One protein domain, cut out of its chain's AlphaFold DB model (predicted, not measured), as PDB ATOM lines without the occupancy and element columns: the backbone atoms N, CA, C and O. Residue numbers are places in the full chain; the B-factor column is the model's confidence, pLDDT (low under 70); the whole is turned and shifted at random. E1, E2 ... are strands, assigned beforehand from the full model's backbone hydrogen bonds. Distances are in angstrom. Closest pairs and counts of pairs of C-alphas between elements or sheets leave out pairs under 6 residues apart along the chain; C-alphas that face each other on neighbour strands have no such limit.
ATOM      1  N   ILE A   5     161.613 141.258 231.057       69.50
ATOM      2  CA  ILE A   5     160.525 141.272 230.083       69.50
ATOM      3  C   ILE A   5     160.483 139.937 229.350       69.50
ATOM      4  O   ILE A   5     161.487 139.214 229.273       69.50
ATOM      5  N   TYR A   6     159.317 139.603 228.815       62.72
ATOM      6  CA  TYR A   6     159.136 138.383 228.049       62.72
ATOM      7  C   TYR A   6     158.781 138.710 226.612       62.72
ATOM      8  O   TYR A   6     157.769 139.345 226.347       62.72
ATOM      9  N   VAL A   7     159.599 138.227 225.687       63.00
ATOM     10  CA  VAL A   7     159.457 138.532 224.266       63.00
ATOM     11  C   VAL A   7     159.223 137.240 223.509       63.00
ATOM     12  O   VAL A   7     159.922 136.250 223.721       63.00
ATOM     13  N   PHE A   8     158.241 137.244 222.618       54.09
ATOM     14  CA  PHE A   8     158.003 136.125 221.718       54.09
ATOM     15  C   PHE A   8     158.987 136.213 220.553       54.09
ATOM     16  O   PHE A   8     159.072 137.236 219.871       54.09
ATOM     17  N   SER A   9     159.773 135.159 220.327       45.75
ATOM     18  CA  SER A   9     160.691 135.144 219.190       45.75
ATOM     19  C   SER A   9     159.901 135.158 217.874       45.75
ATOM     20  O   SER A   9     159.143 134.224 217.610       45.75
ATOM     21  N   ASN A  10     160.128 136.153 217.010       42.41
ATOM     22  CA  ASN A  10     159.695 136.095 215.612       42.41
ATOM     23  C   ASN A  10     160.584 135.096 214.852       42.41
ATOM     24  O   ASN A  10     161.487 135.478 214.109       42.41
ATOM     25  N   LYS A  11     160.348 133.792 215.032       38.03
ATOM     26  CA  LYS A  11     160.731 132.828 213.999       38.03
ATOM     27  C   LYS A  11     159.769 133.059 212.843       38.03
ATOM     28  O   LYS A  11     158.562 132.893 212.992       38.03
ATOM     29  N   ALA A  12     160.318 133.554 211.736       33.19
ATOM     30  CA  ALA A  12     159.601 133.836 210.502       33.19
ATOM     31  C   ALA A  12     158.568 132.744 210.199       33.19
ATOM     32  O   ALA A  12     158.905 131.568 210.295       33.19
ATOM     33  N   TYR A  13     157.355 133.168 209.824       37.59
ATOM     34  CA  TYR A  13     156.278 132.389 209.201       37.59
ATOM     35  C   TYR A  13     156.794 131.123 208.493       37.59
ATOM     36  O   TYR A  13     157.110 131.160 207.305       37.59
ATOM     37  N   LYS A  14     156.933 130.027 209.242       37.97
ATOM     38  CA  LYS A  14     157.138 128.653 208.777       37.97
ATOM     39  C   LYS A  14     157.163 127.739 209.999       37.97
ATOM     40  O   LYS A  14     158.149 127.664 210.721       37.97
ATOM     41  N   ASP A  15     156.023 127.086 210.190       44.00
ATOM     42  CA  ASP A  15     155.855 125.806 210.871       44.00
ATOM     43  C   ASP A  15     156.460 125.676 212.274       44.00
ATOM     44  O   ASP A  15     157.559 125.154 212.444       44.00
ATOM     45  N   SER A  16     155.711 126.088 213.304       40.56
ATOM     46  CA  SER A  16     155.520 125.336 214.566       40.56
ATOM     47  C   SER A  16     154.779 126.176 215.617       40.56
ATOM     48  O   SER A  16     155.016 127.368 215.777       40.56
ATOM     49  N   GLN A  17     153.860 125.533 216.338       42.91
ATOM     50  CA  GLN A  17     152.978 126.083 217.380       42.91
ATOM     51  C   GLN A  17     153.696 126.397 218.714       42.91
ATOM     52  O   GLN A  17     153.079 126.365 219.774       42.91
ATOM     53  N   GLU A  18     154.990 126.716 218.695       44.31
ATOM     54  CA  GLU A  18     155.741 127.062 219.908       44.31
ATOM     55  C   GLU A  18     156.471 128.393 219.715       44.31
ATOM     56  O   GLU A  18     157.601 128.465 219.232       44.31
ATOM     57  N   GLN A  19     155.798 129.481 220.098       49.62
ATOM     58  CA  GLN A  19     156.466 130.760 220.310       49.62
ATOM     59  C   GLN A  19     157.319 130.643 221.577       49.62
ATOM     60  O   GLN A  19     156.799 130.578 222.692       49.62
ATOM     61  N   GLU A  20     158.638 130.599 221.417       49.50
ATOM     62  CA  GLU A  20     159.557 130.538 222.547       49.50
ATOM     63  C   GLU A  20     159.538 131.890 223.277       49.50
ATOM     64  O   GLU A  20     159.893 132.936 222.720       49.50
ATOM     65  N   LYS A  21     159.049 131.880 224.521       58.44
ATOM     66  CA  LYS A  21     158.961 133.062 225.382       58.44
ATOM     67  C   LYS A  21     160.348 133.344 225.961       58.44
ATOM     68  O   LYS A  21     160.738 132.778 226.982       58.44
ATOM     69  N   LEU A  22     161.107 134.209 225.298       67.44
ATOM     70  CA  LEU A  22     162.447 134.601 225.722       67.44
ATOM     71  C   LEU A  22     162.354 135.545 226.921       67.44
ATOM     72  O   LEU A  22     161.717 136.593 226.852       67.44
ATOM     73  N   LYS A  23     163.002 135.169 228.027       77.81
ATOM     74  CA  LYS A  23     163.129 136.000 229.228       77.81
ATOM     75  C   LYS A  23     164.368 136.884 229.097       77.81
ATOM     76  O   LYS A  23     165.485 136.373 229.086       77.81
ATOM     77  N   ILE A  24     164.172 138.195 229.019       77.94
ATOM     78  CA  ILE A  24     165.249 139.174 228.842       77.94
ATOM     79  C   ILE A  24     165.454 139.915 230.153       77.94
ATOM     80  O   ILE A  24     164.513 140.498 230.671       77.94
ATOM     81  N   ASP A  25     166.677 139.882 230.678       81.75
ATOM     82  CA  ASP A  25     167.098 140.634 231.864       81.75
ATOM     83  C   ASP A  25     167.404 142.086 231.466       81.75
ATOM     84  O   ASP A  25     168.408 142.358 230.799       81.75
ATOM     85  N   THR A  26     166.521 143.015 231.835       79.12
ATOM     86  CA  THR A  26     166.587 144.415 231.384       79.12
ATOM     87  C   THR A  26     167.800 145.153 231.948       79.12
ATOM     88  O   THR A  26     168.298 146.076 231.307       79.12
ATOM     89  N   LYS A  27     168.363 144.699 233.078       80.94
ATOM     90  CA  LYS A  27     169.568 145.286 233.696       80.94
ATOM     91  C   LYS A  27     170.838 145.076 232.875       80.94
ATOM     92  O   LYS A  27     171.842 145.739 233.122       80.94
ATOM     93  N   LYS A  28     170.817 144.134 231.931       84.81
ATOM     94  CA  LYS A  28     171.956 143.821 231.055       84.81
ATOM     95  C   LYS A  28     171.897 144.547 229.716       84.81
ATOM     96  O   LYS A  28     172.830 144.413 228.926       84.81
ATOM     97  N   LEU A  29     170.813 145.273 229.441       85.38
ATOM     98  CA  LEU A  29     170.645 145.985 228.184       85.38
ATOM     99  C   LEU A  29     171.379 147.333 228.216       85.38
ATOM    100  O   LEU A  29     171.357 148.017 229.241       85.38
ATOM    101  N   PRO A  30     172.003 147.748 227.101       87.25
ATOM    102  CA  PRO A  30     172.485 149.116 226.963       87.25
ATOM    103  C   PRO A  30     171.305 150.094 227.004       87.25
ATOM    104  O   PRO A  30     170.283 149.874 226.350       87.25
ATOM    105  N   THR A  31     171.460 151.182 227.759       86.88
ATOM    106  CA  THR A  31     170.436 152.225 227.877       86.88
ATOM    107  C   THR A  31     170.609 153.287 226.796       86.88
ATOM    108  O   THR A  31     171.711 153.808 226.611       86.88
ATOM    109  N   LEU A  32     169.522 153.638 226.111       85.00
ATOM    110  CA  LEU A  32     169.452 154.804 225.237       85.00
ATOM    111  C   LEU A  32     168.776 155.968 225.959       85.00
ATOM    112  O   LEU A  32     167.760 155.792 226.631       85.00
ATOM    113  N   LYS A  33     169.348 157.160 225.781       84.38
ATOM    114  CA  LYS A  33     168.803 158.395 226.340       84.38
ATOM    115  C   LYS A  33     167.689 158.944 225.460       84.38
ATOM    116  O   LYS A  33     167.813 158.953 224.235       84.38
ATOM    117  N   VAL A  34     166.641 159.447 226.093       82.69
ATOM    118  CA  VAL A  34     165.591 160.227 225.459       82.69
ATOM    119  C   VAL A  34     166.126 161.638 225.293       82.69
ATOM    120  O   VAL A  34     166.319 162.399 226.235       82.69
ATOM    121  N   GLU A  35     166.425 161.989 224.051       78.00
ATOM    122  CA  GLU A  35     167.090 163.255 223.755       78.00
ATOM    123  C   GLU A  35     166.114 164.419 223.709       78.00
ATOM    124  O   GLU A  35     166.483 165.571 223.947       78.00
ATOM    125  N   ASN A  36     164.873 164.135 223.321       72.88
ATOM    126  CA  ASN A  36     163.849 165.150 223.205       72.88
ATOM    127  C   ASN A  36     162.450 164.547 223.247       72.88
ATOM    128  O   ASN A  36     162.198 163.514 222.625       72.88
ATOM    129  N   ILE A  37     161.542 165.260 223.903       77.50
ATOM    130  CA  ILE A  37     160.110 164.972 223.942       77.50
ATOM    131  C   ILE A  37     159.431 166.120 223.208       77.50
ATOM    132  O   ILE A  37     159.599 167.284 223.575       77.50
ATOM    133  N   LYS A  38     158.727 165.813 222.120       70.12
ATOM    134  CA  LYS A  38     158.119 166.824 221.253       70.12
ATOM    135  C   LYS A  38     156.712 166.424 220.855       70.12
ATOM    136  O   LYS A  38     156.363 165.251 220.809       70.12
ATOM    137  N   VAL A  39     155.939 167.433 220.479       66.94
ATOM    138  CA  VAL A  39     154.738 167.264 219.667       66.94
ATOM    139  C   VAL A  39     155.158 167.554 218.225       66.94
ATOM    140  O   VAL A  39     155.642 168.652 217.936       66.94
ATOM    141  N   ASP A  40     155.080 166.564 217.332       60.69
ATOM    142  CA  ASP A  40     155.431 166.765 215.918       60.69
ATOM    143  C   ASP A  40     154.346 167.580 215.185       60.69
ATOM    144  O   ASP A  40     153.200 167.670 215.605       60.69
ATOM    145  N   SER A  41     154.710 168.166 214.049       51.34
ATOM    146  CA  SER A  41     153.916 168.974 213.117       51.34
ATOM    147  C   SER A  41     152.612 168.340 212.603       51.34
ATOM    148  O   SER A  41     151.761 169.060 212.085       51.34
ATOM    149  N   LYS A  42     152.425 167.019 212.763       58.72
ATOM    150  CA  LYS A  42     151.147 166.301 212.538       58.72
ATOM    151  C   LYS A  42     150.396 165.954 213.834       58.72
ATOM    152  O   LYS A  42     149.467 165.151 213.805       58.72
ATOM    153  N   LEU A  43     150.811 166.583 214.930       54.50
ATOM    154  CA  LEU A  43     150.233 166.614 216.270       54.50
ATOM    155  C   LEU A  43     150.331 165.339 217.124       54.50
ATOM    156  O   LEU A  43     149.708 165.257 218.173       54.50
ATOM    157  N   ARG A  44     151.200 164.382 216.781       67.38
ATOM    158  CA  ARG A  44     151.472 163.239 217.670       67.38
ATOM    159  C   ARG A  44     152.495 163.605 218.736       67.38
ATOM    160  O   ARG A  44     153.547 164.168 218.424       67.38
ATOM    161  N   THR A  45     152.224 163.189 219.961       71.62
ATOM    162  CA  THR A  45     153.236 163.092 221.005       71.62
ATOM    163  C   THR A  45     154.306 162.084 220.595       71.62
ATOM    164  O   THR A  45     153.990 160.919 220.324       71.62
ATOM    165  N   CYS A  46     155.569 162.510 220.585       77.81
ATOM    166  CA  CYS A  46     156.689 161.635 220.287       77.81
ATOM    167  C   CYS A  46     157.924 161.881 221.159       77.81
ATOM    168  O   CYS A  46     158.151 162.976 221.681       77.81
ATOM    169  N   VAL A  47     158.760 160.849 221.277       80.94
ATOM    170  CA  VAL A  47     160.124 160.984 221.804       80.94
ATOM    171  C   VAL A  47     161.149 160.593 220.760       80.94
ATOM    172  O   VAL A  47     160.907 159.707 219.939       80.94
ATOM    173  N   ARG A  48     162.302 161.264 220.785       82.94
ATOM    174  CA  ARG A  48     163.421 160.980 219.885       82.94
ATOM    175  C   ARG A  48     164.617 160.438 220.636       82.94
ATOM    176  O   ARG A  48     164.972 160.928 221.707       82.94
ATOM    177  N   VAL A  49     165.252 159.460 220.011       81.69
ATOM    178  CA  VAL A  49     166.435 158.771 220.514       81.69
ATOM    179  C   VAL A  49     167.450 158.677 219.376       81.69
ATOM    180  O   VAL A  49     167.113 158.178 218.300       81.69
ATOM    181  N   SER A  50     168.680 159.158 219.577       80.31
ATOM    182  CA  SER A  50     169.736 159.016 218.565       80.31
ATOM    183  C   SER A  50     170.262 157.593 218.500       80.31
ATOM    184  O   SER A  50     170.465 156.923 219.514       80.31
ATOM    185  N   THR A  51     170.521 157.146 217.276       74.00
ATOM    186  CA  THR A  51     171.006 155.800 216.972       74.00
ATOM    187  C   THR A  51     171.840 155.829 215.697       74.00
ATOM    188  O   THR A  51     171.576 156.639 214.807       74.00
ATOM    189  N   ASP A  52     172.764 154.887 215.547       69.50
ATOM    190  CA  ASP A  52     173.508 154.714 214.299       69.50
ATOM    191  C   ASP A  52     172.645 153.991 213.247       69.50
ATOM    192  O   ASP A  52     171.953 153.043 213.597       69.50
ATOM    193  N   ASN A  53     172.699 154.424 211.978       69.69
ATOM    194  CA  ASN A  53     172.103 153.816 210.767       69.69
ATOM    195  C   ASN A  53     171.185 152.589 210.981       69.69
ATOM    196  O   ASN A  53     171.663 151.463 211.159       69.69
ATOM    197  N   LEU A  54     169.873 152.800 210.854       70.69
ATOM    198  CA  LEU A  54     168.843 151.798 211.132       70.69
ATOM    199  C   LEU A  54     167.997 151.432 209.919       70.69
ATOM    200  O   LEU A  54     167.755 152.260 209.045       70.69
ATOM    201  N   PHE A  55     167.486 150.198 209.922       71.38
ATOM    202  CA  PHE A  55     166.608 149.686 208.870       71.38
ATOM    203  C   PHE A  55     165.170 149.501 209.358       71.38
ATOM    204  O   PHE A  55     164.246 149.876 208.636       71.38
ATOM    205  N   ARG A  56     164.969 148.933 210.560       78.50
ATOM    206  CA  ARG A  56     163.649 148.729 211.199       78.50
ATOM    207  C   ARG A  56     163.740 148.762 212.728       78.50
ATOM    208  O   ARG A  56     164.816 148.568 213.289       78.50
ATOM    209  N   GLY A  57     162.611 149.002 213.395       81.06
ATOM    210  CA  GLY A  57     162.532 149.031 214.850       81.06
ATOM    211  C   GLY A  57     161.116 148.811 215.373       81.06
ATOM    212  O   GLY A  57     160.150 149.076 214.660       81.06
ATOM    213  N   ASN A  58     160.999 148.299 216.599       82.94
ATOM    214  CA  ASN A  58     159.728 148.100 217.297       82.94
ATOM    215  C   ASN A  58     159.893 148.100 218.830       82.94
ATOM    216  O   ASN A  58     160.975 147.804 219.343       82.94
ATOM    217  N   ILE A  59     158.808 148.388 219.559       82.94
ATOM    218  CA  ILE A  59     158.735 148.254 221.022       82.94
ATOM    219  C   ILE A  59     158.130 146.892 221.373       82.94
ATOM    220  O   ILE A  59     157.071 146.527 220.868       82.94
ATOM    221  N   LEU A  60     158.813 146.113 222.216       77.94
ATOM    222  CA  LEU A  60     158.493 144.688 222.388       77.94
ATOM    223  C   LEU A  60     157.221 144.405 223.201       77.94
ATOM    224  O   LEU A  60     156.563 143.405 222.936       77.94
ATOM    225  N   GLU A  61     156.867 145.262 224.161       72.56
ATOM    226  CA  GLU A  61     155.669 145.088 225.005       72.56
ATOM    227  C   GLU A  61     154.497 145.996 224.599       72.56
ATOM    228  O   GLU A  61     153.391 145.834 225.101       72.56
ATOM    229  N   PHE A  62     154.717 146.917 223.656       71.19
ATOM    230  CA  PHE A  62     153.734 147.924 223.253       71.19
ATOM    231  C   PHE A  62     153.616 147.965 221.723       71.19
ATOM    232  O   PHE A  62     154.156 148.870 221.088       71.19
ATOM    233  N   PRO A  63     152.933 146.983 221.104       61.53
ATOM    234  CA  PRO A  63     152.888 146.833 219.644       61.53
ATOM    235  C   PRO A  63     152.157 147.974 218.921       61.53
ATOM    236  O   PRO A  63     152.285 148.114 217.710       61.53
ATOM    237  N   ILE A  64     151.391 148.766 219.665       68.62
ATOM    238  CA  ILE A  64     150.633 149.933 219.204       68.62
ATOM    239  C   ILE A  64     151.414 151.249 219.305       68.62
ATOM    240  O   ILE A  64     150.968 152.262 218.778       68.62
ATOM    241  N   ILE A  65     152.567 151.246 219.981       79.00
ATOM    242  CA  ILE A  65     153.495 152.376 219.963       79.00
ATOM    243  C   ILE A  65     154.333 152.255 218.690       79.00
ATOM    244  O   ILE A  65     155.094 151.301 218.503       79.00
ATOM    245  N   ASP A  66     154.202 153.248 217.818       76.50
ATOM    246  CA  ASP A  66     154.877 153.267 216.527       76.50
ATOM    247  C   ASP A  66     156.337 153.697 216.670       76.50
ATOM    248  O   ASP A  66     156.665 154.628 217.408       76.50
ATOM    249  N   VAL A  67     157.208 153.074 215.878       80.44
ATOM    250  CA  VAL A  67     158.623 153.431 215.764       80.44
ATOM    251  C   VAL A  67     158.899 153.904 214.338       80.44
ATOM    252  O   VAL A  67     158.902 153.120 213.391       80.44
ATOM    253  N   ILE A  68     159.137 155.202 214.183       79.50
ATOM    254  CA  ILE A  68     159.455 155.859 212.917       79.50
ATOM    255  C   ILE A  68     160.960 156.102 212.860       79.50
ATOM    256  O   ILE A  68     161.552 156.698 213.757       79.50
ATOM    257  N   ILE A  69     161.593 155.651 211.783       77.00
ATOM    258  CA  ILE A  69     163.041 155.759 211.614       77.00
ATOM    259  C   ILE A  69     163.355 156.924 210.694       77.00
ATOM    260  O   ILE A  69     162.833 157.012 209.584       77.00
ATOM    261  N   ASN A  70     164.253 157.784 211.154       74.25
ATOM    262  CA  ASN A  70     164.900 158.803 210.349       74.25
ATOM    263  C   ASN A  70     166.409 158.540 210.327       74.25
ATOM    264  O   ASN A  70     166.945 157.919 211.242       74.25
ATOM    265  N   ASP A  71     167.114 159.092 209.336       71.69
ATOM    266  CA  ASP A  71     168.556 158.870 209.114       71.69
ATOM    267  C   ASP A  71     169.462 159.200 210.320       71.69
ATOM    268  O   ASP A  71     170.650 158.892 210.306       71.69
ATOM    269  N   ARG A  72     168.934 159.874 211.352       73.88
ATOM    270  CA  ARG A  72     169.682 160.295 212.550       73.88
ATOM    271  C   ARG A  72     169.042 159.901 213.878       73.88
ATOM    272  O   ARG A  72     169.717 159.958 214.898       73.88
ATOM    273  N   PHE A  73     167.753 159.574 213.895       78.56
ATOM    274  CA  PHE A  73     167.029 159.310 215.135       78.56
ATOM    275  C   PHE A  73     165.884 158.333 214.916       78.56
ATOM    276  O   PHE A  73     165.270 158.279 213.849       78.56
ATOM    277  N   VAL A  74     165.566 157.620 215.985       83.75
ATOM    278  CA  VAL A  74     164.323 156.883 216.144       83.75
ATOM    279  C   VAL A  74     163.314 157.808 216.797       83.75
ATOM    280  O   VAL A  74     163.593 158.395 217.840       83.75
ATOM    281  N   GLU A  75     162.153 157.949 216.177       85.44
ATOM    282  CA  GLU A  75     161.004 158.642 216.736       85.44
ATOM    283  C   GLU A  75     159.966 157.617 217.182       85.44
ATOM    284  O   GLU A  75     159.581 156.732 216.423       85.44
ATOM    285  N   ILE A  76     159.529 157.720 218.429       85.88
ATOM    286  CA  ILE A  76     158.548 156.825 219.038       85.88
ATOM    287  C   ILE A  76     157.255 157.619 219.190       85.88
ATOM    288  O   ILE A  76     157.289 158.680 219.810       85.88
ATOM    289  N   THR A  77     156.144 157.147 218.622       81.44
ATOM    290  CA  THR A  77     154.852 157.863 218.599       81.44
ATOM    291  C   THR A  77     153.712 157.010 219.157       81.44
ATOM    292  O   THR A  77     153.881 155.811 219.357       81.44
ATOM    293  N   GLY A  78     152.550 157.617 219.421       77.69
ATOM    294  CA  GLY A  78     151.426 156.930 220.083       77.69
ATOM    295  C   GLY A  78     151.568 156.905 221.608       77.69
ATOM    296  O   GLY A  78     151.119 155.974 222.267       77.69
ATOM    297  N   LEU A  79     152.255 157.912 222.157       87.06
ATOM    298  CA  LEU A  79     152.519 158.053 223.585       87.06
ATOM    299  C   LEU A  79     151.445 158.908 224.261       87.06
ATOM    300  O   LEU A  79     151.001 159.919 223.712       87.06
ATOM    301  N   ILE A  80     151.090 158.535 225.486       88.94
ATOM    302  CA  ILE A  80     150.055 159.194 226.283       88.94
ATOM    303  C   ILE A  80     150.666 160.315 227.122       88.94
ATOM    304  O   ILE A  80     151.667 160.130 227.819       88.94
ATOM    305  N   VAL A  81     150.023 161.483 227.093       85.75
ATOM    306  CA  VAL A  81     150.437 162.659 227.868       85.75
ATOM    307  C   VAL A  81     150.292 162.397 229.365       85.75
ATOM    308  O   VAL A  81     149.243 161.974 229.847       85.75
ATOM    309  N   GLY A  82     151.350 162.685 230.118       83.94
ATOM    310  CA  GLY A  82     151.424 162.504 231.564       83.94
ATOM    311  C   GLY A  82     151.696 161.068 232.017       83.94
ATOM    312  O   GLY A  82     151.852 160.856 233.219       83.94
ATOM    313  N   LYS A  83     151.784 160.091 231.100       88.38
ATOM    314  CA  LYS A  83     152.131 158.704 231.441       88.38
ATOM    315  C   LYS A  83     153.642 158.568 231.640       88.38
ATOM    316  O   LYS A  83     154.431 159.057 230.830       88.38
ATOM    317  N   LEU A  84     154.035 157.901 232.726       89.75
ATOM    318  CA  LEU A  84     155.420 157.497 232.965       89.75
ATOM    319  C   LEU A  84     155.710 156.220 232.179       89.75
ATOM    320  O   LEU A  84     155.214 155.145 232.518       89.75
ATOM    321  N   TYR A  85     156.558 156.342 231.169       88.56
ATOM    322  CA  TYR A  85     157.100 155.212 230.437       88.56
ATOM    323  C   TYR A  85     158.390 154.765 231.097       88.56
ATOM    324  O   TYR A  85     159.315 155.549 231.281       88.56
ATOM    325  N   SER A  86     158.432 153.496 231.475       88.12
ATOM    326  CA  SER A  86     159.580 152.892 232.139       88.12
ATOM    327  C   SER A  86     159.729 151.448 231.680       88.12
ATOM    328  O   SER A  86     158.752 150.801 231.298       88.12
ATOM    329  N   GLY A  87     160.962 150.946 231.646       84.94
ATOM    330  CA  GLY A  87     161.219 149.570 231.206       84.94
ATOM    331  C   GLY A  87     160.983 149.304 229.711       84.94
ATOM    332  O   GLY A  87     160.957 148.142 229.309       84.94
ATOM    333  N   LEU A  88     160.818 150.339 228.879       86.56
ATOM    334  CA  LEU A  88     160.581 150.161 227.445       86.56
ATOM    335  C   LEU A  88     161.815 149.577 226.758       86.56
ATOM    336  O   LEU A  88     162.896 150.166 226.788       86.56
ATOM    337  N   VAL A  89     161.638 148.436 226.090       87.62
ATOM    338  CA  VAL A  89     162.702 147.804 225.306       87.62
ATOM    339  C   VAL A  89     162.459 148.010 223.820       87.62
ATOM    340  O   VAL A  89     161.495 147.499 223.243       87.62
ATOM    341  N   LEU A  90     163.384 148.747 223.215       87.62
ATOM    342  CA  LEU A  90     163.449 149.018 221.792       87.62
ATOM    343  C   LEU A  90     164.299 147.941 221.115       87.62
ATOM    344  O   LEU A  90     165.487 147.781 221.408       87.62
ATOM    345  N   ASN A  91     163.687 147.207 220.194       86.94
ATOM    346  CA  ASN A  91     164.381 146.277 219.319       86.94
ATOM    347  C   ASN A  91     164.666 146.963 217.987       86.94
ATOM    348  O   ASN A  91     163.747 147.423 217.315       86.94
ATOM    349  N   LEU A  92     165.942 147.031 217.620       85.25
ATOM    350  CA  LEU A  92     166.428 147.682 216.412       85.25
ATOM    351  C   LEU A  92     167.092 146.656 215.501       85.25
ATOM    352  O   LEU A  92     168.037 145.973 215.901       85.25
ATOM    353  N   GLU A  93     166.614 146.578 214.265       83.62
ATOM    354  CA  GLU A  93     167.137 145.697 213.228       83.62
ATOM    355  C   GLU A  93     168.187 146.443 212.393       83.62
ATOM    356  O   GLU A  93     167.894 147.420 211.692       83.62
ATOM    357  N   TYR A  94     169.428 145.960 212.473       81.62
ATOM    358  CA  TYR A  94     170.559 146.414 211.668       81.62
ATOM    359  C   TYR A  94     170.913 145.349 210.628       81.62
ATOM    360  O   TYR A  94     170.614 144.170 210.811       81.62
ATOM    361  N   ILE A  95     171.686 145.721 209.599       80.44
ATOM    362  CA  ILE A  95     172.295 144.741 208.674       80.44
ATOM    363  C   ILE A  95     173.094 143.667 209.434       80.44
ATOM    364  O   ILE A  95     173.108 142.506 209.037       80.44
ATOM    365  N   SER A  96     173.759 144.039 210.533       80.75
ATOM    366  CA  SER A  96     174.546 143.116 211.360       80.75
ATOM    367  C   SER A  96     173.706 142.214 212.275       80.75
ATOM    368  O   SER A  96     174.276 141.412 213.010       80.75
ATOM    369  N   GLY A  97     172.382 142.378 212.284       81.69
ATOM    370  CA  GLY A  97     171.455 141.695 213.180       81.69
ATOM    371  C   GLY A  97     170.773 142.627 214.184       81.69
ATOM    372  O   GLY A  97     171.039 143.829 214.243       81.69
ATOM    373  N   ASN A  98     169.878 142.044 214.980       84.75
ATOM    374  CA  ASN A  98     169.051 142.770 215.943       84.75
ATOM    375  C   ASN A  98     169.843 143.178 217.188       84.75
ATOM    376  O   ASN A  98     170.655 142.407 217.706       84.75
ATOM    377  N   LYS A  99     169.553 144.372 217.705       86.44
ATOM    378  CA  LYS A  99     170.050 144.854 218.995       86.44
ATOM    379  C   LYS A  99     168.893 145.358 219.843       86.44
ATOM    380  O   LYS A  99     167.988 146.018 219.340       86.44
ATOM    381  N   LEU A 100     168.968 145.064 221.134       88.38
ATOM    382  CA  LEU A 100     167.990 145.485 222.125       88.38
ATOM    383  C   LEU A 100     168.558 146.613 222.970       88.38
ATOM    384  O   LEU A 100     169.699 146.526 223.429       88.38
ATOM    385  N   TYR A 101     167.736 147.624 223.204       87.62
ATOM    386  CA  TYR A 101     168.068 148.767 224.034       87.62
ATOM    387  C   TYR A 101     166.963 149.011 225.048       87.62
ATOM    388  O   TYR A 101     165.783 148.937 224.712       87.62
ATOM    389  N   LEU A 102     167.355 149.321 226.278       88.69
ATOM    390  CA  LEU A 102     166.439 149.857 227.275       88.69
ATOM    391  C   LEU A 102     166.342 151.369 227.060       88.69
ATOM    392  O   LEU A 102     167.368 152.038 226.969       88.69
ATOM    393  N   LEU A 103     165.139 151.916 226.973       88.88
ATOM    394  CA  LEU A 103     164.963 153.365 227.009       88.88
ATOM    395  C   LEU A 103     165.015 153.835 228.460       88.88
ATOM    396  O   LEU A 103     164.507 153.149 229.349       88.88
ATOM    397  N   GLU A 104     165.642 154.985 228.699       90.06
ATOM    398  CA  GLU A 104     165.518 155.642 230.000       90.06
ATOM    399  C   GLU A 104     164.056 155.977 230.306       90.06
ATOM    400  O   GLU A 104     163.250 156.142 229.393       90.06
ATOM    401  N   ASP A 105     163.721 156.064 231.590       90.50
ATOM    402  CA  ASP A 105     162.371 156.419 232.005       90.50
ATOM    403  C   ASP A 105     162.057 157.860 231.588       90.50
ATOM    404  O   ASP A 105     162.869 158.770 231.785       90.50
ATOM    405  N   PHE A 106     160.865 158.085 231.044       89.31
ATOM    406  CA  PHE A 106     160.437 159.413 230.615       89.31
ATOM    407  C   PHE A 106     158.944 159.630 230.842       89.31
ATOM    408  O   PHE A 106     158.141 158.696 230.845       89.31
ATOM    409  N   VAL A 107     158.568 160.896 231.005       88.50
ATOM    410  CA  VAL A 107     157.174 161.337 231.047       88.50
ATOM    411  C   VAL A 107     156.942 162.255 229.868       88.50
ATOM    412  O   VAL A 107     157.727 163.163 229.610       88.50
ATOM    413  N   VAL A 108     155.838 162.042 229.165       83.75
ATOM    414  CA  VAL A 108     155.378 163.015 228.183       83.75
ATOM    415  C   VAL A 108     154.739 164.189 228.911       83.75
ATOM    416  O   VAL A 108     153.690 164.030 229.528       83.75
ATOM    417  N   GLU A 109     155.313 165.380 228.794       77.50
ATOM    418  CA  GLU A 109     154.792 166.562 229.494       77.50
ATOM    419  C   GLU A 109     153.654 167.278 228.754       77.50
ATOM    420  O   GLU A 109     152.812 167.902 229.393       77.50
TER     421      GLU A 109
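What this domain is: This is residues 5 to 109 of the 229 residues of the protein "DUF4214 domain-containing protein" of Candidatus Arthromitus sp. SFB-turkey (UniProt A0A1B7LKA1). The domain is a small sandwich of two sheets with crossed strands, a strongly twisted four-stranded sheet E3 E4 E7 E6 facing a three-stranded sheet E5 E8 E9. A separate hairpin, E1 and E2, lies toward one end of the long axis, and residues 12 to 17 of its loop stick out there. The printed part has 105 residues with no named helix and nine named strands, E1 to E9 in order along the chain; the class is all strand, though under half of the residues, 46, are in named strands. Each sheet is antiparallel throughout. The whole is compact, with a radius of gyration of the C-alphas of 14.4 A, and elongated, with spans of 43 by 27 by 26 A.

How they stand to each other: The largest sheet has the order E3, residues 36 to 39, E4, residues 45 to 50, E7, residues 73 to 77, and E6, residues 66 to 70. Its inner strands E4 and E7 are antiparallel at 158 degrees, with N 49 and O 74 2.9 A apart, within hydrogen-bond range. E3 and E4 form a hairpin, with N 38 and O 46 at 2.9 A, and so do E6 and E7, with N 68 and O 75 at 2.7 A. The second sheet has the order E5, residues 56 to 59, E8, residues 89 to 94, and E9, residues 97 to 103. E5 and E8 are antiparallel neighbours, with N 58 and O 91 within hydrogen-bond range at 3.0 A, and E8 and E9 form a hairpin, with N 90 and O 101 within hydrogen-bond range at 2.8 A. The two sheets form a sandwich, two sheets face to face, with 9.9 A between the centres of the facing parts and the strands of one at 55 degrees to those of the other. The closest C-alphas of the edge strands E5 and E6 are those of Asn 58 and Val 67, 5.7 A apart. The hairpin of E1, residues 5 to 8, and E2, residues 21 to 25, has N 7 and O 22 at 2.9 A; E1 and E8 are apart, but only just, at 8.4 A.

Where its parts are: E4 spans 17.2 A from C-alpha 45 at (153.236, 163.092, 221.005). E9, the longest strand, spans 19.2 A and ends at C-alpha 103, (164.963, 153.365, 227.009). E8 spans 15.8 A. E1 begins at C-alpha 5, (160.525, 141.272, 230.083).

The domain as a whole: The C-alphas farthest apart are those of Asp 15 and Glu 109, at 44.8 A. The printed part has no cut. The links E1 to E2 and E7 to E8 are long. Residues 31 to 32 pair in parallel with residues 102 to 103 of E9. The mean pLDDT of the printed part is 74.5; residues 5 to 22, 39 to 44, 52 to 53 and 63 to 64 are under 70.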